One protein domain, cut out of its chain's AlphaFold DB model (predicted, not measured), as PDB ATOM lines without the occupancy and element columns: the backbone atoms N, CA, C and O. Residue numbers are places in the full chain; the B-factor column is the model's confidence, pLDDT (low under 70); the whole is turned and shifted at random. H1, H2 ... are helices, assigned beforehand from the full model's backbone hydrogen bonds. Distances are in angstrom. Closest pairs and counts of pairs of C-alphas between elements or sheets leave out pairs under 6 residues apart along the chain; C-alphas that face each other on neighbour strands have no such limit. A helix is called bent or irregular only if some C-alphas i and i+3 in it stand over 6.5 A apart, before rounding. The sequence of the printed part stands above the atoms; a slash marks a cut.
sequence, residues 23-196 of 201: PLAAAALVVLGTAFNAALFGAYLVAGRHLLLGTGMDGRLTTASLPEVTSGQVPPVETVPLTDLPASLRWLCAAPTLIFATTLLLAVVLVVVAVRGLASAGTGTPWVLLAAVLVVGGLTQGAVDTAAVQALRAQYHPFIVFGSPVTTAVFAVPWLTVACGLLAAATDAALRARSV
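Overview. This is residues 23 to 196 of the 201 residues of an uncharacterized protein of Kocuria flava (UniProt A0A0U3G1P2). Three long helices, H1, H3 and H4, stand side by side, alternating in direction, with H3 between the others; H5 is offset toward the end where H1 begins. The 174 printed residues include five named helices, H1 to H5, and no named strand: all helix, loose, radius of gyration of the C-alphas 19.5 A, spans 63 by 44 by 20 A.

Along the chain. H1, residues 23 to 47, spans 35.8 A from C-alpha 23 at (192.969, 192.564, 124.271). H2 is residues 67 to 70. H3, residues 87 to 118, spans 45.5 A, kinks 41 degrees near residue 94 and is only just irregular: C-alphas 93 and 96 are 6.7 A apart. H4, residues 125 to 156, spans 46.1 A. H5, residues 174 to 195, spans 31.9 A to C-alpha 195 at (203.768, 203.497, 138.331).

Arrangement. H1, H3 and H5 form a bundle, helices at shallow tilts. H3 touches H1, closest C-alphas Ala 35 and Ala 101, 4.3 A, and forms a hairpin with H4, Pro 96 to Gln 141, 4.9 A. H5 is close to H3 but not clearly touching, Val 115 to Ala 186, 7.5 A. H2 only just touches H4, with 3 pairs of C-alphas within 8 A, closest Glu 68 and Val 149, 6.2 A. Every O i to N i+4 pair is within hydrogen-bond range in H1, H4 and H5; in H3, 26 of 28; H2 is too short.

Size, cuts and confidence. The printed part has no cut; three links are long. Confidence is under 70 in 52 residues, among them 157 to 186.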
ATOM      1  N   PRO A  23     192.069 193.595 124.798       72.50
ATOM      2  CA  PRO A  23     192.969 192.564 124.271       72.50
ATOM      3  C   PRO A  23     192.944 191.274 125.099       72.50
ATOM      4  O   PRO A  23     192.983 190.187 124.533       72.50
ATOM      5  N   LEU A  24     192.811 191.372 126.428       71.88
ATOM      6  CA  LEU A  24     192.670 190.199 127.300       71.88
ATOM      7  C   LEU A  24     191.379 189.424 127.010       71.88
ATOM      8  O   LEU A  24     191.402 188.195 126.963       71.88
ATOM      9  N   ALA A  25     190.266 190.128 126.788       73.62
ATOM     10  CA  ALA A  25     188.999 189.501 126.424       73.62
ATOM     11  C   ALA A  25     189.075 188.823 125.047       73.62
ATOM     12  O   ALA A  25     188.622 187.690 124.904       73.62
ATOM     13  N   ALA A  26     189.695 189.478 124.059       76.12
ATOM     14  CA  ALA A  26     189.910 188.896 122.737       76.12
ATOM     15  C   ALA A  26     190.801 187.645 122.805       76.12
ATOM     16  O   ALA A  26     190.441 186.611 122.250       76.12
ATOM     17  N   ALA A  27     191.915 187.699 123.543       75.38
ATOM     18  CA  ALA A  27     192.796 186.550 123.741       75.38
ATOM     19  C   ALA A  27     192.069 185.387 124.434       75.38
ATOM     20  O   ALA A  27     192.164 184.249 123.980       75.38
ATOM     21  N   ALA A  28     191.289 185.661 125.485       78.88
ATOM     22  CA  ALA A  28     190.489 184.638 126.157       78.88
ATOM     23  C   ALA A  28     189.457 184.002 125.213       78.88
ATOM     24  O   ALA A  28     189.289 182.786 125.225       78.88
ATOM     25  N   LEU A  29     188.801 184.803 124.368       82.56
ATOM     26  CA  LEU A  29     187.814 184.316 123.405       82.56
ATOM     27  C   LEU A  29     188.451 183.447 122.315       82.56
ATOM     28  O   LEU A  29     187.903 182.398 121.984       82.56
ATOM     29  N   VAL A  30     189.629 183.832 121.815       81.69
ATOM     30  CA  VAL A  30     190.406 183.011 120.875       81.69
ATOM     31  C   VAL A  30     190.783 181.682 121.523       81.69
ATOM     32  O   VAL A  30     190.505 180.638 120.943       81.69
ATOM     33  N   VAL A  31     191.330 181.692 122.743       80.88
ATOM     34  CA  VAL A  31     191.733 180.455 123.437       80.88
ATOM     35  C   VAL A  31     190.533 179.547 123.721       80.88
ATOM     36  O   VAL A  31     190.621 178.339 123.507       80.88
ATOM     37  N   LEU A  32     189.400 180.108 124.151       83.12
ATOM     38  CA  LEU A  32     188.160 179.351 124.350       83.12
ATOM     39  C   LEU A  32     187.649 178.750 123.036       83.12
ATOM     40  O   LEU A  32     187.282 177.577 123.010       83.12
ATOM     41  N   GLY A  33     187.672 179.520 121.945       80.12
ATOM     42  CA  GLY A  33     187.323 179.034 120.610       80.12
ATOM     43  C   GLY A  33     188.242 177.901 120.149       80.12
ATOM     44  O   GLY A  33     187.762 176.887 119.646       80.12
ATOM     45  N   THR A  34     189.551 178.021 120.387       83.25
ATOM     46  CA  THR A  34     190.533 176.970 120.094       83.25
ATOM     47  C   THR A  34     190.275 175.706 120.913       83.25
ATOM     48  O   THR A  34     190.263 174.615 120.349       83.25
ATOM     49  N   ALA A  35     190.028 175.834 122.219       83.50
ATOM     50  CA  ALA A  35     189.733 174.695 123.088       83.50
ATOM     51  C   ALA A  35     188.424 173.997 122.687       83.50
ATOM     52  O   ALA A  35     188.372 172.770 122.626       83.50
ATOM     53  N   PHE A  36     187.388 174.769 122.353       86.06
ATOM     54  CA  PHE A  36     186.118 174.238 121.865       86.06
ATOM     55  C   PHE A  36     186.283 173.491 120.538       86.06
ATOM     56  O   PHE A  36     185.811 172.365 120.404       86.06
ATOM     57  N   ASN A  37     187.005 174.078 119.580       86.38
ATOM     58  CA  ASN A  37     187.291 173.431 118.302       86.38
ATOM     59  C   ASN A  37     188.092 172.132 118.487       86.38
ATOM     60  O   ASN A  37     187.770 171.122 117.868       86.38
ATOM     61  N   ALA A  38     189.093 172.129 119.373       85.25
ATOM     62  CA  ALA A  38     189.869 170.933 119.697       85.25
ATOM     63  C   ALA A  38     189.005 169.837 120.347       85.25
ATOM     64  O   ALA A  38     189.115 168.672 119.971       85.25
ATOM     65  N   ALA A  39     188.102 170.200 121.263       85.56
ATOM     66  CA  ALA A  39     187.174 169.255 121.883       85.56
ATOM     67  C   ALA A  39     186.183 168.660 120.868       85.56
ATOM     68  O   ALA A  39     185.959 167.449 120.864       85.56
ATOM     69  N   LEU A  40     185.627 169.491 119.977       87.81
ATOM     70  CA  LEU A  40     184.766 169.029 118.887       87.81
ATOM     71  C   LEU A  40     185.508 168.086 117.942       87.81
ATOM     72  O   LEU A  40     184.985 167.031 117.592       87.81
ATOM     73  N   PHE A  41     186.729 168.445 117.551       84.44
ATOM     74  CA  PHE A  41     187.540 167.615 116.672       84.44
ATOM     75  C   PHE A  41     187.876 166.265 117.319       84.44
ATOM     76  O   PHE A  41     187.659 165.224 116.699       84.44
ATOM     77  N   GLY A  42     188.286 166.260 118.591       84.94
ATOM     78  CA  GLY A  42     188.487 165.030 119.360       84.94
ATOM     79  C   GLY A  42     187.223 164.168 119.425       84.94
ATOM     80  O   GLY A  42     187.286 162.958 119.213       84.94
ATOM     81  N   ALA A  43     186.050 164.779 119.620       85.81
ATOM     82  CA  ALA A  43     184.774 164.064 119.589       85.81
ATOM     83  C   ALA A  43     184.475 163.445 118.210       85.81
ATOM     84  O   ALA A  43     183.972 162.320 118.145       85.81
ATOM     85  N   TYR A  44     184.813 164.128 117.112       87.88
ATOM     86  CA  TYR A  44     184.667 163.565 115.768       87.88
ATOM     87  C   TYR A  44     185.591 162.367 115.539       87.88
ATOM     88  O   TYR A  44     185.142 161.362 114.986       87.88
ATOM     89  N   LEU A  45     186.843 162.434 116.003       86.81
ATOM     90  CA  LEU A  45     187.804 161.330 115.899       86.81
ATOM     91  C   LEU A  45     187.328 160.091 116.667       86.81
ATOM     92  O   LEU A  45     187.324 158.988 116.119       86.81
ATOM     93  N   VAL A  46     186.844 160.275 117.899       88.81
ATOM     94  CA  VAL A  46     186.254 159.190 118.702       88.81
ATOM     95  C   VAL A  46     185.049 158.578 117.984       88.81
ATOM     96  O   VAL A  46     184.939 157.353 117.855       88.81
ATOM     97  N   ALA A  47     184.150 159.422 117.476       86.31
ATOM     98  CA  ALA A  47     182.966 158.972 116.756       86.31
ATOM     99  C   ALA A  47     183.294 158.332 115.394       86.31
ATOM    100  O   ALA A  47     182.482 157.566 114.876       86.31
ATOM    101  N   GLY A  48     184.456 158.641 114.812       80.88
ATOM    102  CA  GLY A  48     184.834 158.281 113.443       80.88
ATOM    103  C   GLY A  48     184.001 158.987 112.369       80.88
ATOM    104  O   GLY A  48     183.972 158.547 111.220       80.88
ATOM    105  N   ARG A  49     183.285 160.058 112.730       82.62
ATOM    106  CA  ARG A  49     182.378 160.795 111.841       82.62
ATOM    107  C   ARG A  49     182.191 162.239 112.285       82.62
ATOM    108  O   ARG A  49     182.300 162.552 113.470       82.62
ATOM    109  N   HIS A  50     181.807 163.096 111.349       79.06
ATOM    110  CA  HIS A  50     181.353 164.446 111.662       79.06
ATOM    111  C   HIS A  50     179.984 164.404 112.350       79.06
ATOM    112  O   HIS A  50     179.011 163.917 111.782       79.06
ATOM    113  N   LEU A  51     179.893 164.929 113.576       74.12
ATOM    114  CA  LEU A  51     178.643 164.913 114.354       74.12
ATOM    115  C   LEU A  51     177.689 166.065 113.993       74.12
ATOM    116  O   LEU A  51     176.511 165.997 114.322       74.12
ATOM    117  N   LEU A  52     178.188 167.113 113.324       69.00
ATOM    118  CA  LEU A  52     177.413 168.314 112.978       69.00
ATOM    119  C   LEU A  52     176.898 168.337 111.528       69.00
ATOM    120  O   LEU A  52     176.127 169.224 111.172       69.00
ATOM    121  N   LEU A  53     177.291 167.375 110.686       67.19
ATOM    122  CA  LEU A  53     176.805 167.269 109.308       67.19
ATOM    123  C   LEU A  53     175.557 166.376 109.275       67.19
ATOM    124  O   LEU A  53     175.645 165.157 109.173       67.19
ATOM    125  N   GLY A  54     174.381 166.993 109.393       52.97
ATOM    126  CA  GLY A  54     173.079 166.315 109.418       52.97
ATOM    127  C   GLY A  54     172.496 165.936 108.049       52.97
ATOM    128  O   GLY A  54     171.300 165.682 107.964       52.97
ATOM    129  N   THR A  55     173.275 165.938 106.964       48.84
ATOM    130  CA  THR A  55     172.711 165.918 105.604       48.84
ATOM    131  C   THR A  55     173.486 165.008 104.651       48.84
ATOM    132  O   THR A  55     174.409 165.473 103.994       48.84
ATOM    133  N   GLY A  56     173.098 163.729 104.563       53.72
ATOM    134  CA  GLY A  56     173.199 162.860 103.369       53.72
ATOM    135  C   GLY A  56     174.559 162.585 102.701       53.72
ATOM    136  O   GLY A  56     174.621 161.700 101.854       53.72
ATOM    137  N   MET A  57     175.632 163.295 103.045       60.34
ATOM    138  CA  MET A  57     176.990 163.011 102.590       60.34
ATOM    139  C   MET A  57     177.614 161.945 103.483       60.34
ATOM    140  O   MET A  57     177.262 161.840 104.660       60.34
ATOM    141  N   ASP A  58     178.551 161.177 102.929       65.75
ATOM    142  CA  ASP A  58     179.316 160.179 103.670       65.75
ATOM    143  C   ASP A  58     180.152 160.893 104.750       65.75
ATOM    144  O   ASP A  58     181.273 161.337 104.535       65.75
ATOM    145  N   GLY A  59     179.554 161.095 105.927       71.81
ATOM    146  CA  GLY A  59     180.124 161.875 107.029       71.81
ATOM    147  C   GLY A  59     181.221 161.138 107.795       71.81
ATOM    148  O   GLY A  59     181.578 161.557 108.898       71.81
ATOM    149  N   ARG A  60     181.704 160.015 107.254       82.69
ATOM    150  CA  ARG A  60     182.763 159.195 107.838       82.69
ATOM    151  C   ARG A  60     184.090 159.919 107.677       82.69
ATOM    152  O   ARG A  60     184.451 160.353 106.588       82.69
ATOM    153  N   LEU A  61     184.820 160.025 108.776       83.44
ATOM    154  CA  LEU A  61     186.199 160.479 108.735       83.44
ATOM    155  C   LEU A  61     187.093 159.320 108.283       83.44
ATOM    156  O   LEU A  61     186.763 158.156 108.510       83.44
ATOM    157  N   THR A  62     188.231 159.626 107.671       86.81
ATOM    158  CA  THR A  62     189.205 158.623 107.214       86.81
ATOM    159  C   THR A  62     190.485 158.683 108.042       86.81
ATOM    160  O   THR A  62     190.765 159.674 108.712       86.81
ATOM    161  N   THR A  63     191.314 157.645 107.980       83.62
ATOM    162  CA  THR A  63     192.649 157.633 108.605       83.62
ATOM    163  C   THR A  63     193.512 158.831 108.199       83.62
ATOM    164  O   THR A  63     194.315 159.297 108.999       83.62
ATOM    165  N   ALA A  64     193.300 159.408 107.012       83.44
ATOM    166  CA  ALA A  64     193.993 160.617 106.570       83.44
ATOM    167  C   ALA A  64     193.670 161.869 107.406       83.44
ATOM    168  O   ALA A  64     194.459 162.808 107.396       83.44
ATOM    169  N   SER A  65     192.547 161.904 108.132       82.62
ATOM    170  CA  SER A  65     192.198 163.027 109.016       82.62
ATOM    171  C   SER A  65     192.804 162.922 110.417       82.62
ATOM    172  O   SER A  65     192.564 163.798 111.246       82.62
ATOM    173  N   LEU A  66     193.541 161.850 110.718       83.31
ATOM    174  CA  LEU A  66     194.208 161.691 112.007       83.31
ATOM    175  C   LEU A  66     195.278 162.786 112.201       83.31
ATOM    176  O   LEU A  66     196.023 163.077 111.256       83.31
ATOM    177  N   PRO A  67     195.388 163.392 113.399       81.88
ATOM    178  CA  PRO A  67     196.449 164.352 113.722       81.88
ATOM    179  C   PRO A  67     197.848 163.845 113.358       81.88
ATOM    180  O   PRO A  67     198.669 164.579 112.816       81.88
ATOM    181  N   GLU A  68     198.103 162.566 113.598       81.56
ATOM    182  CA  GLU A  68     199.391 161.904 113.409       81.56
ATOM    183  C   GLU A  68     199.741 161.752 111.918       81.56
ATOM    184  O   GLU A  68     200.907 161.814 111.528       81.56
ATOM    185  N   VAL A  69     198.729 161.586 111.060       80.31
ATOM    186  CA  VAL A  69     198.904 161.487 109.601       80.31
ATOM    187  C   VAL A  69     199.009 162.879 108.983       80.31
ATOM    188  O   VAL A  69     199.912 163.147 108.194       80.31
ATOM    189  N   THR A  70     198.131 163.800 109.386       81.75
ATOM    190  CA  THR A  70     198.122 165.189 108.891       81.75
ATOM    191  C   THR A  70     199.373 165.975 109.288       81.75
ATOM    192  O   THR A  70     199.819 166.836 108.533       81.75
ATOM    193  N   SER A  71     199.977 165.658 110.435       76.62
ATOM    194  CA  SER A  71     201.261 166.220 110.876       76.62
ATOM    195  C   SER A  71     202.487 165.561 110.231       76.62
ATOM    196  O   SER A  71     203.610 166.014 110.455       76.62
ATOM    197  N   GLY A  72     202.301 164.501 109.435       75.25
ATOM    198  CA  GLY A  72     203.385 163.760 108.789       75.25
ATOM    199  C   GLY A  72     204.200 162.869 109.733       75.25
ATOM    200  O   GLY A  72     205.257 162.373 109.341       75.25
ATOM    201  N   GLN A  73     203.744 162.647 110.971       74.31
ATOM    202  CA  GLN A  73     204.402 161.738 111.920       74.31
ATOM    203  C   GLN A  73     204.204 160.262 111.540       74.31
ATOM    204  O   GLN A  73     205.045 159.411 111.858       74.31
ATOM    205  N   VAL A  74     203.103 159.949 110.859       74.00
ATOM    206  CA  VAL A  74     202.801 158.633 110.291       74.00
ATOM    207  C   VAL A  74     202.692 158.781 108.769       74.00
ATOM    208  O   VAL A  74     202.028 159.712 108.310       74.00
ATOM    209  N   PRO A  75     203.335 157.902 107.970       71.44
ATOM    210  CA  PRO A  75     203.156 157.902 106.522       71.44
ATOM    211  C   PRO A  75     201.672 157.792 106.151       71.44
ATOM    212  O   PRO A  75     200.913 157.157 106.888       71.44
ATOM    213  N   PRO A  76     201.243 158.366 105.016       66.00
ATOM    214  CA  PRO A  76     199.883 158.170 104.539       66.00
ATOM    215  C   PRO A  76     199.643 156.673 104.312       66.00
ATOM    216  O   PRO A  76     200.255 156.051 103.448       66.00
ATOM    217  N   VAL A  77     198.775 156.101 105.142       67.75
ATOM    218  CA  VAL A  77     198.278 154.730 105.012       67.75
ATOM    219  C   VAL A  77     197.153 154.725 103.977       67.75
ATOM    220  O   VAL A  77     196.602 155.779 103.646       67.75
ATOM    221  N   GLU A  78     196.779 153.543 103.486       75.31
ATOM    222  CA  GLU A  78     195.515 153.357 102.776       75.31
ATOM    223  C   GLU A  78     194.374 154.084 103.513       75.31
ATOM    224  O   GLU A  78     194.241 154.024 104.744       75.31
ATOM    225  N   THR A  79     193.596 154.856 102.757       79.44
ATOM    226  CA  THR A  79     192.529 155.695 103.298       79.44
ATOM    227  C   THR A  79     191.354 154.816 103.701       79.44
ATOM    228  O   THR A  79     190.486 154.515 102.886       79.44
ATOM    229  N   VAL A  80     191.335 154.411 104.968       83.19
ATOM    230  CA  VAL A  80     190.287 153.571 105.559       83.19
ATOM    231  C   VAL A  80     189.373 154.445 106.426       83.19
ATOM    232  O   VAL A  80     189.858 155.378 107.075       83.19
ATOM    233  N   PRO A  81     188.053 154.197 106.465       85.38
ATOM    234  CA  PRO A  81     187.162 154.864 107.406       85.38
ATOM    235  C   PRO A  81     187.600 154.670 108.867       85.38
ATOM    236  O   PRO A  81     187.880 153.561 109.315       85.38
ATOM    237  N   LEU A  82     187.580 155.742 109.665       84.44
ATOM    238  CA  LEU A  82     187.873 155.701 111.106       84.44
ATOM    239  C   LEU A  82     186.912 154.790 111.877       84.44
ATOM    240  O   LEU A  82     187.271 154.260 112.924       84.44
ATOM    241  N   THR A  83     185.696 154.585 111.373       86.31
ATOM    242  CA  THR A  83     184.727 153.649 111.959       86.31
ATOM    243  C   THR A  83     185.225 152.212 111.981       86.31
ATOM    244  O   THR A  83     184.819 151.457 112.864       86.31
ATOM    245  N   ASP A  84     186.121 151.867 111.058       85.81
ATOM    246  CA  ASP A  84     186.656 150.517 110.896       85.81
ATOM    247  C   ASP A  84     187.882 150.300 111.802       85.81
ATOM    248  O   ASP A  84     188.326 149.170 112.004       85.81
ATOM    249  N   LEU A  85     188.399 151.373 112.418       83.56
ATOM    250  CA  LEU A  85     189.433 151.284 113.441       83.56
ATOM    251  C   LEU A  85     188.840 150.838 114.788       83.56
ATOM    252  O   LEU A  85     187.753 151.295 115.191       83.56
ATOM    253  N   PRO A  86     189.607 150.047 115.566       89.31
ATOM    254  CA  PRO A  86     189.275 149.756 116.951       89.31
ATOM    255  C   PRO A  86     188.982 151.044 117.727       89.31
ATOM    256  O   PRO A  86     189.715 152.031 117.629       89.31
ATOM    257  N   ALA A  87     187.912 151.040 118.524       88.06
ATOM    258  CA  ALA A  87     187.515 152.211 119.307       88.06
ATOM    259  C   ALA A  87     188.634 152.683 120.253       88.06
ATOM    260  O   ALA A  87     188.806 153.883 120.443       88.06
ATOM    261  N   SER A  88     189.430 151.758 120.798       90.31
ATOM    262  CA  SER A  88     190.601 152.069 121.626       90.31
ATOM    263  C   SER A  88     191.634 152.916 120.886       90.31
ATOM    264  O   SER A  88     192.157 153.871 121.452       90.31
ATOM    265  N   LEU A  89     191.893 152.610 119.614       87.81
ATOM    266  CA  LEU A  89     192.872 153.322 118.801       87.81
ATOM    267  C   LEU A  89     192.358 154.715 118.413       87.81
ATOM    268  O   LEU A  89     193.105 155.685 118.487       87.81
ATOM    269  N   ARG A  90     191.057 154.841 118.124       88.50
ATOM    270  CA  ARG A  90     190.399 156.147 117.944       88.50
ATOM    271  C   ARG A  90     190.501 157.029 119.183       88.50
ATOM    272  O   ARG A  90     190.839 158.202 119.070       88.50
ATOM    273  N   TRP A  91     190.230 156.466 120.360       91.62
ATOM    274  CA  TRP A  91     190.392 157.179 121.627       91.62
ATOM    275  C   TRP A  91     191.834 157.607 121.857       91.62
ATOM    276  O   TRP A  91     192.065 158.738 122.271       91.62
ATOM    277  N   LEU A  92     192.793 156.733 121.553       90.94
ATOM    278  CA  LEU A  92     194.209 157.028 121.718       90.94
ATOM    279  C   LEU A  92     194.666 158.177 120.809       90.94
ATOM    280  O   LEU A  92     195.362 159.058 121.295       90.94
ATOM    281  N   CYS A  93     194.220 158.226 119.550       86.94
ATOM    282  CA  CYS A  93     194.557 159.321 118.626       86.94
ATOM    283  C   CYS A  93     193.775 160.616 118.923       86.94
ATOM    284  O   CYS A  93     194.221 161.725 118.641       86.94
ATOM    285  N   ALA A  94     192.586 160.512 119.526       89.38
ATOM    286  CA  ALA A  94     191.834 161.681 119.975       89.38
ATOM    287  C   ALA A  94     192.387 162.266 121.288       89.38
ATOM    288  O   ALA A  94     192.271 163.469 121.532       89.38
ATOM    289  N   ALA A  95     192.990 161.442 122.144       90.50
ATOM    290  CA  ALA A  95     193.408 161.834 123.484       90.50
ATOM    291  C   ALA A  95     194.376 163.038 123.528       90.50
ATOM    292  O   ALA A  95     194.118 163.927 124.344       90.50
ATOM    293  N   PRO A  96     195.402 163.172 122.659       88.56
ATOM    294  CA  PRO A  96     196.265 164.354 122.636       88.56
ATOM    295  C   PRO A  96     195.471 165.649 122.432       88.56
ATOM    296  O   PRO A  96     195.698 166.638 123.131       88.56
ATOM    297  N   THR A  97     194.478 165.634 121.535       87.69
ATOM    298  CA  THR A  97     193.634 166.809 121.255       87.69
ATOM    299  C   THR A  97     192.734 167.175 122.438       87.69
ATOM    300  O   THR A  97     192.565 168.356 122.750       87.69
ATOM    301  N   LEU A  98     192.212 166.176 123.156       88.69
ATOM    302  CA  LEU A  98     191.393 166.384 124.355       88.69
ATOM    303  C   LEU A  98     192.228 166.891 125.540       88.69
ATOM    304  O   LEU A  98     191.791 167.793 126.262       88.69
ATOM    305  N   ILE A  99     193.441 166.360 125.724       89.06
ATOM    306  CA  ILE A  99     194.400 166.837 126.733       89.06
ATOM    307  C   ILE A  99     194.767 168.293 126.454       89.06
ATOM    308  O   ILE A  99     194.736 169.116 127.371       89.06
ATOM    309  N   PHE A 100     195.041 168.634 125.194       87.19
ATOM    310  CA  PHE A 100     195.302 170.008 124.776       87.19
ATOM    311  C   PHE A 100     194.132 170.943 125.113       87.19
ATOM    312  O   PHE A 100     194.326 171.964 125.778       87.19
ATOM    313  N   ALA A 101     192.907 170.575 124.724       85.62
ATOM    314  CA  ALA A 101     191.706 171.360 125.011       85.62
ATOM    315  C   ALA A 101     191.517 171.588 126.522       85.62
ATOM    316  O   ALA A 101     191.296 172.714 126.966       85.62
ATOM    317  N   THR A 102     191.677 170.531 127.322       91.00
ATOM    318  CA  THR A 102     191.546 170.585 128.787       91.00
ATOM    319  C   THR A 102     192.621 171.469 129.414       91.00
ATOM    320  O   THR A 102     192.328 172.293 130.283       91.00
ATOM    321  N   THR A 103     193.861 171.350 128.937       89.69
ATOM    322  CA  THR A 103     194.998 172.153 129.405       89.69
ATOM    323  C   THR A 103     194.772 173.635 129.123       89.69
ATOM    324  O   THR A 103     194.968 174.462 130.014       89.69
ATOM    325  N   LEU A 104     194.290 173.986 127.925       87.06
ATOM    326  CA  LEU A 104     193.943 175.367 127.586       87.06
ATOM    327  C   LEU A 104     192.831 175.925 128.478       87.06
ATOM    328  O   LEU A 104     192.951 177.051 128.960       87.06
ATOM    329  N   LEU A 105     191.770 175.153 128.734       88.50
ATOM    330  CA  LEU A 105     190.677 175.589 129.609       88.50
ATOM    331  C   LEU A 105     191.175 175.875 131.030       88.50
ATOM    332  O   LEU A 105     190.874 176.931 131.589       88.50
ATOM    333  N   LEU A 106     191.989 174.976 131.593       89.50
ATOM    334  CA  LEU A 106     192.599 175.174 132.909       89.50
ATOM    335  C   LEU A 106     193.523 176.396 132.928       89.50
ATOM    336  O   LEU A 106     193.472 177.188 133.871       89.50
ATOM    337  N   ALA A 107     194.325 176.590 131.879       86.50
ATOM    338  CA  ALA A 107     195.203 177.745 131.756       86.50
ATOM    339  C   ALA A 107     194.414 179.064 131.744       86.50
ATOM    340  O   ALA A 107     194.764 179.988 132.478       86.50
ATOM    341  N   VAL A 108     193.311 179.148 130.992       85.19
ATOM    342  CA  VAL A 108     192.432 180.334 130.977       85.19
ATOM    343  C   VAL A 108     191.871 180.618 132.366       85.19
ATOM    344  O   VAL A 108     191.933 181.759 132.831       85.19
ATOM    345  N   VAL A 109     191.359 179.594 133.054       87.19
ATOM    346  CA  VAL A 109     190.824 179.743 134.416       87.19
ATOM    347  C   VAL A 109     191.900 180.279 135.362       87.19
ATOM    348  O   VAL A 109     191.656 181.253 136.076       87.19
ATOM    349  N   LEU A 110     193.103 179.704 135.334       86.56
ATOM    350  CA  LEU A 110     194.210 180.123 136.195       86.56
ATOM    351  C   LEU A 110     194.711 181.533 135.872       86.56
ATOM    352  O   LEU A 110     195.003 182.282 136.799       86.56
ATOM    353  N   VAL A 111     194.735 181.938 134.600       83.69
ATOM    354  CA  VAL A 111     195.052 183.320 134.200       83.69
ATOM    355  C   VAL A 111     194.008 184.293 134.747       83.69
ATOM    356  O   VAL A 111     194.369 185.315 135.331       83.69
ATOM    357  N   VAL A 112     192.713 183.982 134.629       82.19
ATOM    358  CA  VAL A 112     191.640 184.829 135.179       82.19
ATOM    359  C   VAL A 112     191.766 184.953 136.699       82.19
ATOM    360  O   VAL A 112     191.638 186.056 137.242       82.19
ATOM    361  N   VAL A 113     192.048 183.846 137.391       83.62
ATOM    362  CA  VAL A 113     192.289 183.835 138.841       83.62
ATOM    363  C   VAL A 113     193.535 184.649 139.197       83.62
ATOM    364  O   VAL A 113     193.471 185.470 140.110       83.62
ATOM    365  N   ALA A 114     194.637 184.496 138.459       81.25
ATOM    366  CA  ALA A 114     195.874 185.240 138.679       81.25
ATOM    367  C   ALA A 114     195.659 186.751 138.522       81.25
ATOM    368  O   ALA A 114     196.005 187.521 139.417       81.25
ATOM    369  N   VAL A 115     195.013 187.180 137.435       76.69
ATOM    370  CA  VAL A 115     194.708 188.595 137.169       76.69
ATOM    371  C   VAL A 115     193.791 189.182 138.246       76.69
ATOM    372  O   VAL A 115     193.993 190.321 138.668       76.69
ATOM    373  N   ARG A 116     192.811 188.413 138.743       75.44
ATOM    374  CA  ARG A 116     191.978 188.825 139.887       75.44
ATOM    375  C   ARG A 116     192.791 188.930 141.182       75.44
ATOM    376  O   ARG A 116     192.615 189.899 141.912       75.44
ATOM    377  N   GLY A 117     193.700 187.988 141.436       72.00
ATOM    378  CA  GLY A 117     194.574 187.966 142.617       72.00
ATOM    379  C   GLY A 117     195.590 189.113 142.668       72.00
ATOM    380  O   GLY A 117     195.888 189.629 143.746       72.00
ATOM    381  N   LEU A 118     196.050 189.608 141.510       66.19
ATOM    382  CA  LEU A 118     196.882 190.817 141.439       66.19
ATOM    383  C   LEU A 118     196.172 192.055 142.015       66.19
ATOM    384  O   LEU A 118     196.834 192.943 142.556       66.19
ATOM    385  N   ALA A 119     194.840 192.118 141.941       62.69
ATOM    386  CA  ALA A 119     194.073 193.208 142.540       62.69
ATOM    387  C   ALA A 119     194.033 193.133 144.079       62.69
ATOM    388  O   ALA A 119     193.823 194.159 144.722       62.69
ATOM    389  N   SER A 120     194.270 191.953 144.665       64.12
ATOM    390  CA  SER A 120     194.184 191.681 146.108       64.12
ATOM    391  C   SER A 120     195.539 191.456 146.799       64.12
ATOM    392  O   SER A 120     195.566 190.955 147.916       64.12
ATOM    393  N   ALA A 121     196.661 191.827 146.168       55.06
ATOM    394  CA  ALA A 121     198.027 191.769 146.725       55.06
ATOM    395  C   ALA A 121     198.584 190.367 147.089       55.06
ATOM    396  O   ALA A 121     199.626 190.279 147.734       55.06
ATOM    397  N   GLY A 122     197.966 189.274 146.624       56.50
ATOM    398  CA  GLY A 122     198.503 187.909 146.739       56.50
ATOM    399  C   GLY A 122     199.017 187.414 145.387       56.50
ATOM    400  O   GLY A 122     198.240 187.325 144.439       56.50
ATOM    401  N   THR A 123     200.319 187.138 145.255       60.44
ATOM    402  CA  THR A 123     200.976 187.173 143.929       60.44
ATOM    403  C   THR A 123     201.703 185.904 143.468       60.44
ATOM    404  O   THR A 123     202.187 185.899 142.343       60.44
ATOM    405  N   GLY A 124     201.773 184.818 144.245       65.94
ATOM    406  CA  GLY A 124     202.602 183.651 143.875       65.94
ATOM    407  C   GLY A 124     201.845 182.450 143.302       65.94
ATOM    408  O   GLY A 124     202.108 181.990 142.193       65.94
ATOM    409  N   THR A 125     200.885 181.931 144.064       80.69
ATOM    410  CA  THR A 125     200.303 180.596 143.853       80.69
ATOM    411  C   THR A 125     199.656 180.348 142.483       80.69
ATOM    412  O   THR A 125     199.938 179.306 141.893       80.69
ATOM    413  N   PRO A 126     198.822 181.247 141.917       81.38
ATOM    414  CA  PRO A 126     198.131 180.944 140.661       81.38
ATOM    415  C   PRO A 126     199.077 180.908 139.452       81.38
ATOM    416  O   PRO A 126     198.826 180.157 138.515       81.38
ATOM    417  N   TRP A 127     200.191 181.645 139.489       79.69
ATOM    418  CA  TRP A 127     201.218 181.590 138.443       79.69
ATOM    419  C   TRP A 127     202.009 180.284 138.483       79.69
ATOM    420  O   TRP A 127     202.288 179.707 137.434       79.69
ATOM    421  N   VAL A 128     202.315 179.783 139.685       83.44
ATOM    422  CA  VAL A 128     202.960 178.472 139.862       83.44
ATOM    423  C   VAL A 128     202.041 177.353 139.375       83.44
ATOM    424  O   VAL A 128     202.484 176.481 138.634       83.44
ATOM    425  N   LEU A 129     200.752 177.403 139.729       85.50
ATOM    426  CA  LEU A 129     199.766 176.437 139.239       85.50
ATOM    427  C   LEU A 129     199.602 176.509 137.719       85.50
ATOM    428  O   LEU A 129     199.519 175.467 137.077       85.50
ATOM    429  N   LEU A 130     199.597 177.710 137.133       85.81
ATOM    430  CA  LEU A 130     199.535 177.882 135.680       85.81
ATOM    431  C   LEU A 130     200.739 177.228 135.000       85.81
ATOM    432  O   LEU A 130     200.563 176.446 134.070       85.81
ATOM    433  N   ALA A 131     201.950 177.508 135.486       82.06
ATOM    434  CA  ALA A 131     203.166 176.893 134.968       82.06
ATOM    435  C   ALA A 131     203.119 175.364 135.101       82.06
ATOM    436  O   ALA A 131     203.404 174.658 134.136       82.06
ATOM    437  N   ALA A 132     202.692 174.849 136.257       82.69
ATOM    438  CA  ALA A 132     202.555 173.415 136.488       82.69
ATOM    439  C   ALA A 132     201.553 172.767 135.521       82.69
ATOM    440  O   ALA A 132     201.876 171.753 134.909       82.69
ATOM    441  N   VAL A 133     200.371 173.364 135.327       88.81
ATOM    442  CA  VAL A 133     199.353 172.865 134.386       88.81
ATOM    443  C   VAL A 133     199.884 172.832 132.959       88.81
ATOM    444  O   VAL A 133     199.687 171.839 132.266       88.81
ATOM    445  N   LEU A 134     200.582 173.880 132.520       88.25
ATOM    446  CA  LEU A 134     201.137 173.941 131.167       88.25
ATOM    447  C   LEU A 134     202.240 172.897 130.953       88.25
ATOM    448  O   LEU A 134     202.247 172.217 129.928       88.25
ATOM    449  N   VAL A 135     203.141 172.733 131.925       84.06
ATOM    450  CA  VAL A 135     204.217 171.734 131.857       84.06
ATOM    451  C   VAL A 135     203.642 170.320 131.871       84.06
ATOM    452  O   VAL A 135     203.942 169.529 130.982       84.06
ATOM    453  N   VAL A 136     202.785 170.000 132.842       86.31
ATOM    454  CA  VAL A 136     202.188 168.663 132.971       86.31
ATOM    455  C   VAL A 136     201.295 168.347 131.774       86.31
ATOM    456  O   VAL A 136     201.386 167.251 131.225       86.31
ATOM    457  N   GLY A 137     200.474 169.301 131.328       86.38
ATOM    458  CA  GLY A 137     199.611 169.150 130.159       86.38
ATOM    459  C   GLY A 137     200.407 168.909 128.879       86.38
ATOM    460  O   GLY A 137     200.112 167.959 128.157       86.38
ATOM    461  N   GLY A 138     201.468 169.687 128.639       85.25
ATOM    462  CA  GLY A 138     202.353 169.502 127.486       85.25
ATOM    463  C   GLY A 138     203.091 168.160 127.501       85.25
ATOM    464  O   GLY A 138     203.106 167.460 126.490       85.25
ATOM    465  N   LEU A 139     203.648 167.761 128.651       83.50
ATOM    466  CA  LEU A 139     204.325 166.466 128.800       83.50
ATOM    467  C   LEU A 139     203.360 165.293 128.590       83.50
ATOM    468  O   LEU A 139     203.682 164.351 127.869       83.50
ATOM    469  N   THR A 140     202.165 165.368 129.182       84.44
ATOM    470  CA  THR A 140     201.139 164.325 129.041       84.44
ATOM    471  C   THR A 140     200.651 164.243 127.598       84.44
ATOM    472  O   THR A 140     200.564 163.149 127.049       84.44
ATOM    473  N   GLN A 141     200.397 165.385 126.952       88.62
ATOM    474  CA  GLN A 141     200.019 165.437 125.541       88.62
ATOM    475  C   GLN A 141     201.092 164.783 124.662       88.62
ATOM    476  O   GLN A 141     200.755 163.919 123.859       88.62
ATOM    477  N   GLY A 142     202.370 165.140 124.835       83.56
ATOM    478  CA  GLY A 142     203.467 164.576 124.042       83.56
ATOM    479  C   GLY A 142     203.669 163.074 124.260       83.56
ATOM    480  O   GLY A 142     203.918 162.337 123.305       83.56
ATOM    481  N   ALA A 143     203.511 162.594 125.497       84.25
ATOM    482  CA  ALA A 143     203.581 161.166 125.802       84.25
ATOM    483  C   ALA A 143     202.455 160.377 125.115       84.25
ATOM    484  O   ALA A 143     202.704 159.319 124.535       84.25
ATOM    485  N   VAL A 144     201.228 160.903 125.143       87.31
ATOM    486  CA  VAL A 144     200.065 160.258 124.517       87.31
ATOM    487  C   VAL A 144     200.139 160.327 122.991       87.31
ATOM    488  O   VAL A 144     199.853 159.327 122.344       87.31
ATOM    489  N   ASP A 145     200.591 161.446 122.423       87.25
ATOM    490  CA  ASP A 145     200.833 161.604 120.979       87.25
ATOM    491  C   ASP A 145     201.852 160.569 120.482       87.25
ATOM    492  O   ASP A 145     201.608 159.823 119.535       87.25
ATOM    493  N   THR A 146     202.950 160.408 121.226       86.12
ATOM    494  CA  THR A 146     203.955 159.376 120.939       86.12
ATOM    495  C   THR A 146     203.342 157.974 120.987       86.12
ATOM    496  O   THR A 146     203.595 157.162 120.098       86.12
ATOM    497  N   ALA A 147     202.523 157.671 121.999       86.81
ATOM    498  CA  ALA A 147     201.855 156.376 122.109       86.81
ATOM    499  C   ALA A 147     200.868 156.124 120.954       86.81
ATOM    500  O   ALA A 147     200.826 155.009 120.432       86.81
ATOM    501  N   ALA A 148     200.122 157.145 120.522       87.31
ATOM    502  CA  ALA A 148     199.198 157.070 119.392       87.31
ATOM    503  C   ALA A 148     199.932 156.769 118.080       87.31
ATOM    504  O   ALA A 148     199.575 155.820 117.377       87.31
ATOM    505  N   VAL A 149     201.027 157.487 117.804       86.19
ATOM    506  CA  VAL A 149     201.894 157.239 116.641       86.19
ATOM    507  C   VAL A 149     202.428 155.806 116.647       86.19
ATOM    508  O   VAL A 149     202.385 155.130 115.619       86.19
ATOM    509  N   GLN A 150     202.917 155.315 117.790       87.19
ATOM    510  CA  GLN A 150     203.443 153.948 117.889       87.19
ATOM    511  C   GLN A 150     202.350 152.894 117.687       87.19
ATOM    512  O   GLN A 150     202.574 151.917 116.973       87.19
ATOM    513  N   ALA A 151     201.160 153.100 118.253       87.19
ATOM    514  CA  ALA A 151     200.028 152.195 118.069       87.19
ATOM    515  C   ALA A 151     199.561 152.148 116.604       87.19
ATOM    516  O   ALA A 151     199.335 151.065 116.066       87.19
ATOM    517  N   LEU A 152     199.476 153.304 115.936       85.00
ATOM    518  CA  LEU A 152     199.154 153.389 114.508       85.00
ATOM    519  C   LEU A 152     200.197 152.672 113.649       85.00
ATOM    520  O   LEU A 152     199.841 151.898 112.760       85.00
ATOM    521  N   ARG A 153     201.488 152.879 113.930       83.88
ATOM    522  CA  ARG A 153     202.572 152.191 113.216       83.88
ATOM    523  C   ARG A 153     202.513 150.682 113.422       83.88
ATOM    524  O   ARG A 153     202.601 149.954 112.442       83.88
ATOM    525  N   ALA A 154     202.294 150.210 114.648       83.88
ATOM    526  CA  ALA A 154     202.161 148.781 114.929       83.88
ATOM    527  C   ALA A 154     200.989 148.138 114.164       83.88
ATOM    528  O   ALA A 154     201.103 146.997 113.723       83.88
ATOM    529  N   GLN A 155     199.890 148.876 113.975       82.88
ATOM    530  CA  GLN A 155     198.705 148.392 113.269       82.88
ATOM    531  C   GLN A 155     198.863 148.388 111.737       82.88
ATOM    532  O   GLN A 155     198.359 147.475 111.087       82.88
ATOM    533  N   TYR A 156     199.531 149.394 111.156       74.69
ATOM    534  CA  TYR A 156     199.536 149.627 109.700       74.69
ATOM    535  C   TYR A 156     200.898 149.469 109.012       74.69
ATOM    536  O   TYR A 156     200.952 149.280 107.800       74.69
ATOM    537  N   HIS A 157     202.002 149.519 109.754       64.19
ATOM    538  CA  HIS A 157     203.357 149.358 109.228       64.19
ATOM    539  C   HIS A 157     204.244 148.586 110.218       64.19
ATOM    540  O   HIS A 157     205.054 149.189 110.926       64.19
ATOM    541  N   PRO A 158     204.187 147.243 110.223       56.06
ATOM    542  CA  PRO A 158     205.047 146.437 111.091       56.06
ATOM    543  C   PRO A 158     206.555 146.516 110.754       56.06
ATOM    544  O   PRO A 158     207.361 145.952 111.485       56.06
ATOM    545  N   PHE A 159     206.964 147.216 109.682       50.09
ATOM    546  CA  PHE A 159     208.324 147.140 109.119       50.09
ATOM    547  C   PHE A 159     209.102 148.463 108.980       50.09
ATOM    548  O   PHE A 159     210.050 148.516 108.202       50.09
ATOM    549  N   ILE A 160     208.789 149.526 109.733       43.59
ATOM    550  CA  ILE A 160     209.672 150.715 109.777       43.59
ATOM    551  C   ILE A 160     210.118 150.991 111.209       43.59
ATOM    552  O   ILE A 160     209.404 151.562 112.032       43.59
ATOM    553  N   VAL A 161     211.341 150.549 111.479       51.31
ATOM    554  CA  VAL A 161     212.044 150.625 112.754       51.31
ATOM    555  C   VAL A 161     213.075 151.771 112.710       51.31
ATOM    556  O   VAL A 161     213.820 151.908 111.747       51.31
ATOM    557  N   PHE A 162     213.093 152.561 113.791       48.12
ATOM    558  CA  PHE A 162     214.057 153.598 114.211       48.12
ATOM    559  C   PHE A 162     214.264 154.854 113.341       48.12
ATOM    560  O   PHE A 162     215.238 154.998 112.613       48.12
ATOM    561  N   GLY A 163     213.436 155.867 113.616       40.84
ATOM    562  CA  GLY A 163     213.858 157.270 113.650       40.84
ATOM    563  C   GLY A 163     213.483 157.842 115.021       40.84
ATOM    564  O   GLY A 163     212.329 157.716 115.423       40.84
ATOM    565  N   SER A 164     214.462 158.364 115.765       43.56
ATOM    566  CA  SER A 164     214.329 158.847 117.152       43.56
ATOM    567  C   SER A 164     213.046 159.674 117.393       43.56
ATOM    568  O   SER A 164     212.827 160.642 116.666       43.56
ATOM    569  N   PRO A 165     212.223 159.370 118.422       46.44
ATOM    570  CA  PRO A 165     210.979 160.096 118.723       46.44
ATOM    571  C   PRO A 165     211.189 161.523 119.278       46.44
ATOM    572  O   PRO A 165     210.251 162.138 119.770       46.44
ATOM    573  N   VAL A 166     212.409 162.067 119.239       43.44
ATOM    574  CA  VAL A 166     212.775 163.257 120.027       43.44
ATOM    575  C   VAL A 166     212.622 164.584 119.262       43.44
ATOM    576  O   VAL A 166     212.637 165.645 119.879       43.44
ATOM    577  N   THR A 167     212.435 164.595 117.939       43.56
ATOM    578  CA  THR A 167     212.615 165.839 117.158       43.56
ATOM    579  C   THR A 167     211.372 166.694 116.894       43.56
ATOM    580  O   THR A 167     211.536 167.831 116.459       43.56
ATOM    581  N   THR A 168     210.148 166.253 117.196       44.16
ATOM    582  CA  THR A 168     208.928 167.030 116.868       44.16
ATOM    583  C   THR A 168     208.209 167.649 118.067       44.16
ATOM    584  O   THR A 168     207.501 168.639 117.895       44.16
ATOM    585  N   ALA A 169     208.450 167.173 119.294       42.06
ATOM    586  CA  ALA A 169     207.807 167.718 120.497       42.06
ATOM    587  C   ALA A 169     208.288 169.137 120.878       42.06
ATOM    588  O   ALA A 169     207.621 169.836 121.637       42.06
ATOM    589  N   VAL A 170     209.437 169.584 120.355       42.56
ATOM    590  CA  VAL A 170     210.088 170.834 120.790       42.56
ATOM    591  C   VAL A 170     209.671 172.058 119.959       42.56
ATOM    592  O   VAL A 170     209.757 173.178 120.454       42.56
ATOM    593  N   PHE A 171     209.168 171.885 118.730       38.69
ATOM    594  CA  PHE A 171     209.025 173.009 117.784       38.69
ATOM    595  C   PHE A 171     207.596 173.387 117.374       38.69
ATOM    596  O   PHE A 171     207.414 174.395 116.697       38.69
ATOM    597  N   ALA A 172     206.569 172.671 117.831       44.94
ATOM    598  CA  ALA A 172     205.176 172.990 117.512       44.94
ATOM    599  C   ALA A 172     204.390 173.405 118.759       44.94
ATOM    600  O   ALA A 172     203.333 172.854 119.056       44.94
ATOM    601  N   VAL A 173     204.902 174.386 119.507       53.78
ATOM    602  CA  VAL A 173     204.227 174.891 120.709       53.78
ATOM    603  C   VAL A 173     203.704 176.318 120.481       53.78
ATOM    604  O   VAL A 173     204.168 177.259 121.124       53.78
ATOM    605  N   PRO A 174     202.719 176.537 119.585       55.19
ATOM    606  CA  PRO A 174     202.085 177.848 119.413       55.19
ATOM    607  C   PRO A 174     201.381 178.326 120.693       55.19
ATOM    608  O   PRO A 174     201.099 179.509 120.847       55.19
ATOM    609  N   TRP A 175     201.128 177.446 121.666       59.31
ATOM    610  CA  TRP A 175     200.632 177.878 122.967       59.31
ATOM    611  C   TRP A 175     201.718 178.506 123.850       59.31
ATOM    612  O   TRP A 175     201.366 179.296 124.716       59.31
ATOM    613  N   LEU A 176     203.015 178.242 123.628       55.78
ATOM    614  CA  LEU A 176     204.099 178.928 124.345       55.78
ATOM    615  C   LEU A 176     204.172 180.391 123.918       55.78
ATOM    616  O   LEU A 176     204.334 181.254 124.770       55.78
ATOM    617  N   THR A 177     203.985 180.702 122.634       60.72
ATOM    618  CA  THR A 177     203.900 182.098 122.180       60.72
ATOM    619  C   THR A 177     202.651 182.789 122.723       60.72
ATOM    620  O   THR A 177     202.746 183.931 123.168       60.72
ATOM    621  N   VAL A 178     201.509 182.097 122.794       57.53
ATOM    622  CA  VAL A 178     200.296 182.619 123.452       57.53
ATOM    623  C   VAL A 178     200.510 182.819 124.958       57.53
ATOM    624  O   VAL A 178     200.153 183.868 125.489       57.53
ATOM    625  N   ALA A 179     201.135 181.866 125.652       61.78
ATOM    626  CA  ALA A 179     201.441 181.954 127.079       61.78
ATOM    627  C   ALA A 179     202.442 183.080 127.372       61.78
ATOM    628  O   ALA A 179     202.220 183.868 128.287       61.78
ATOM    629  N   CYS A 180     203.492 183.218 126.559       64.44
ATOM    630  CA  CYS A 180     204.443 184.326 126.624       64.44
ATOM    631  C   CYS A 180     203.767 185.669 126.329       64.44
ATOM    632  O   CYS A 180     204.038 186.640 127.027       64.44
ATOM    633  N   GLY A 181     202.855 185.732 125.356       66.81
ATOM    634  CA  GLY A 181     202.069 186.932 125.062       66.81
ATOM    635  C   GLY A 181     201.153 187.331 126.220       66.81
ATOM    636  O   GLY A 181     201.103 188.502 126.593       66.81
ATOM    637  N   LEU A 182     200.484 186.361 126.849       64.75
ATOM    638  CA  LEU A 182     199.661 186.589 128.041       64.75
ATOM    639  C   LEU A 182     200.505 187.014 129.247       64.75
ATOM    640  O   LEU A 182     200.108 187.927 129.972       64.75
ATOM    641  N   LEU A 183     201.675 186.405 129.445       67.44
ATOM    642  CA  LEU A 183     202.629 186.794 130.483       67.44
ATOM    643  C   LEU A 183     203.155 188.213 130.254       67.44
ATOM    644  O   LEU A 183     203.154 189.000 131.193       67.44
ATOM    645  N   ALA A 184     203.535 188.561 129.023       67.62
ATOM    646  CA  ALA A 184     204.002 189.898 128.656       67.62
ATOM    647  C   ALA A 184     202.910 190.965 128.847       67.62
ATOM    648  O   ALA A 184     203.170 192.039 129.386       67.62
ATOM    649  N   ALA A 185     201.666 190.664 128.467       64.62
ATOM    650  CA  ALA A 185     200.535 191.559 128.699       64.62
ATOM    651  C   ALA A 185     200.231 191.722 130.201       64.62
ATOM    652  O   ALA A 185     199.921 192.823 130.662       64.62
ATOM    653  N   ALA A 186     200.340 190.642 130.980       64.56
ATOM    654  CA  ALA A 186     200.121 190.672 132.422       64.56
ATOM    655  C   ALA A 186     201.227 191.436 133.168       64.56
ATOM    656  O   ALA A 186     200.919 192.196 134.090       64.56
ATOM    657  N   THR A 187     202.493 191.276 132.775       70.12
ATOM    658  CA  THR A 187     203.615 192.026 133.359       70.12
ATOM    659  C   THR A 187     203.533 193.507 133.011       70.12
ATOM    660  O   THR A 187     203.677 194.330 133.914       70.12
ATOM    661  N   ASP A 188     203.206 193.865 131.768       66.12
ATOM    662  CA  ASP A 188     202.985 195.263 131.375       66.12
ATOM    663  C   ASP A 188     201.834 195.903 132.175       66.12
ATOM    664  O   ASP A 188     201.985 196.980 132.760       66.12
ATOM    665  N   ALA A 189     200.704 195.202 132.320       65.19
ATOM    666  CA  ALA A 189     199.592 195.667 133.149       65.19
ATOM    667  C   ALA A 189     199.995 195.851 134.628       65.19
ATOM    668  O   ALA A 189     199.600 196.833 135.265       65.19
ATOM    669  N   ALA A 190     200.805 194.940 135.175       65.94
ATOM    670  CA  ALA A 190     201.297 195.020 136.549       65.94
ATOM    671  C   ALA A 190     202.275 196.189 136.761       65.94
ATOM    672  O   ALA A 190     202.204 196.870 137.789       65.94
ATOM    673  N   LEU A 191     203.156 196.457 135.793       72.56
ATOM    674  CA  LEU A 191     204.097 197.581 135.829       72.56
ATOM    675  C   LEU A 191     203.360 198.925 135.773       72.56
ATOM    676  O   LEU A 191     203.622 199.798 136.604       72.56
ATOM    677  N   ARG A 192     202.362 199.064 134.889       70.38
ATOM    678  CA  ARG A 192     201.507 200.266 134.825       70.38
ATOM    679  C   ARG A 192     200.720 200.497 136.119       70.38
ATOM    680  O   ARG A 192     200.536 201.633 136.541       70.38
ATOM    681  N   ALA A 193     200.273 199.435 136.788       65.19
ATOM    682  CA  ALA A 193     199.561 199.561 138.062       65.19
ATOM    683  C   ALA A 193     200.464 200.012 139.229       65.19
ATOM    684  O   ALA A 193     199.958 200.561 140.214       65.19
ATOM    685  N   ARG A 194     201.781 199.774 139.147       68.75
ATOM    686  CA  ARG A 194     202.763 200.249 140.137       68.75
ATOM    687  C   ARG A 194     203.169 201.700 139.902       68.75
ATOM    688  O   ARG A 194     203.243 202.442 140.878       68.75
ATOM    689  N   SER A 195     203.365 202.118 138.649       70.94
ATOM    690  CA  SER A 195     203.768 203.497 138.331       70.94
ATOM    691  C   SER A 195     202.740 204.533 138.800       70.94
ATOM    692  O   SER A 195     203.118 205.568 139.337       70.94
ATOM    693  N   VAL A 196     201.443 204.219 138.718       69.38
ATOM    694  CA  VAL A 196     200.361 205.099 139.205       69.38
ATOM    695  C   VAL A 196     200.396 205.303 140.729       69.38
ATOM    696  O   VAL A 196     199.991 206.357 141.207       69.38
TER     697      VAL A 196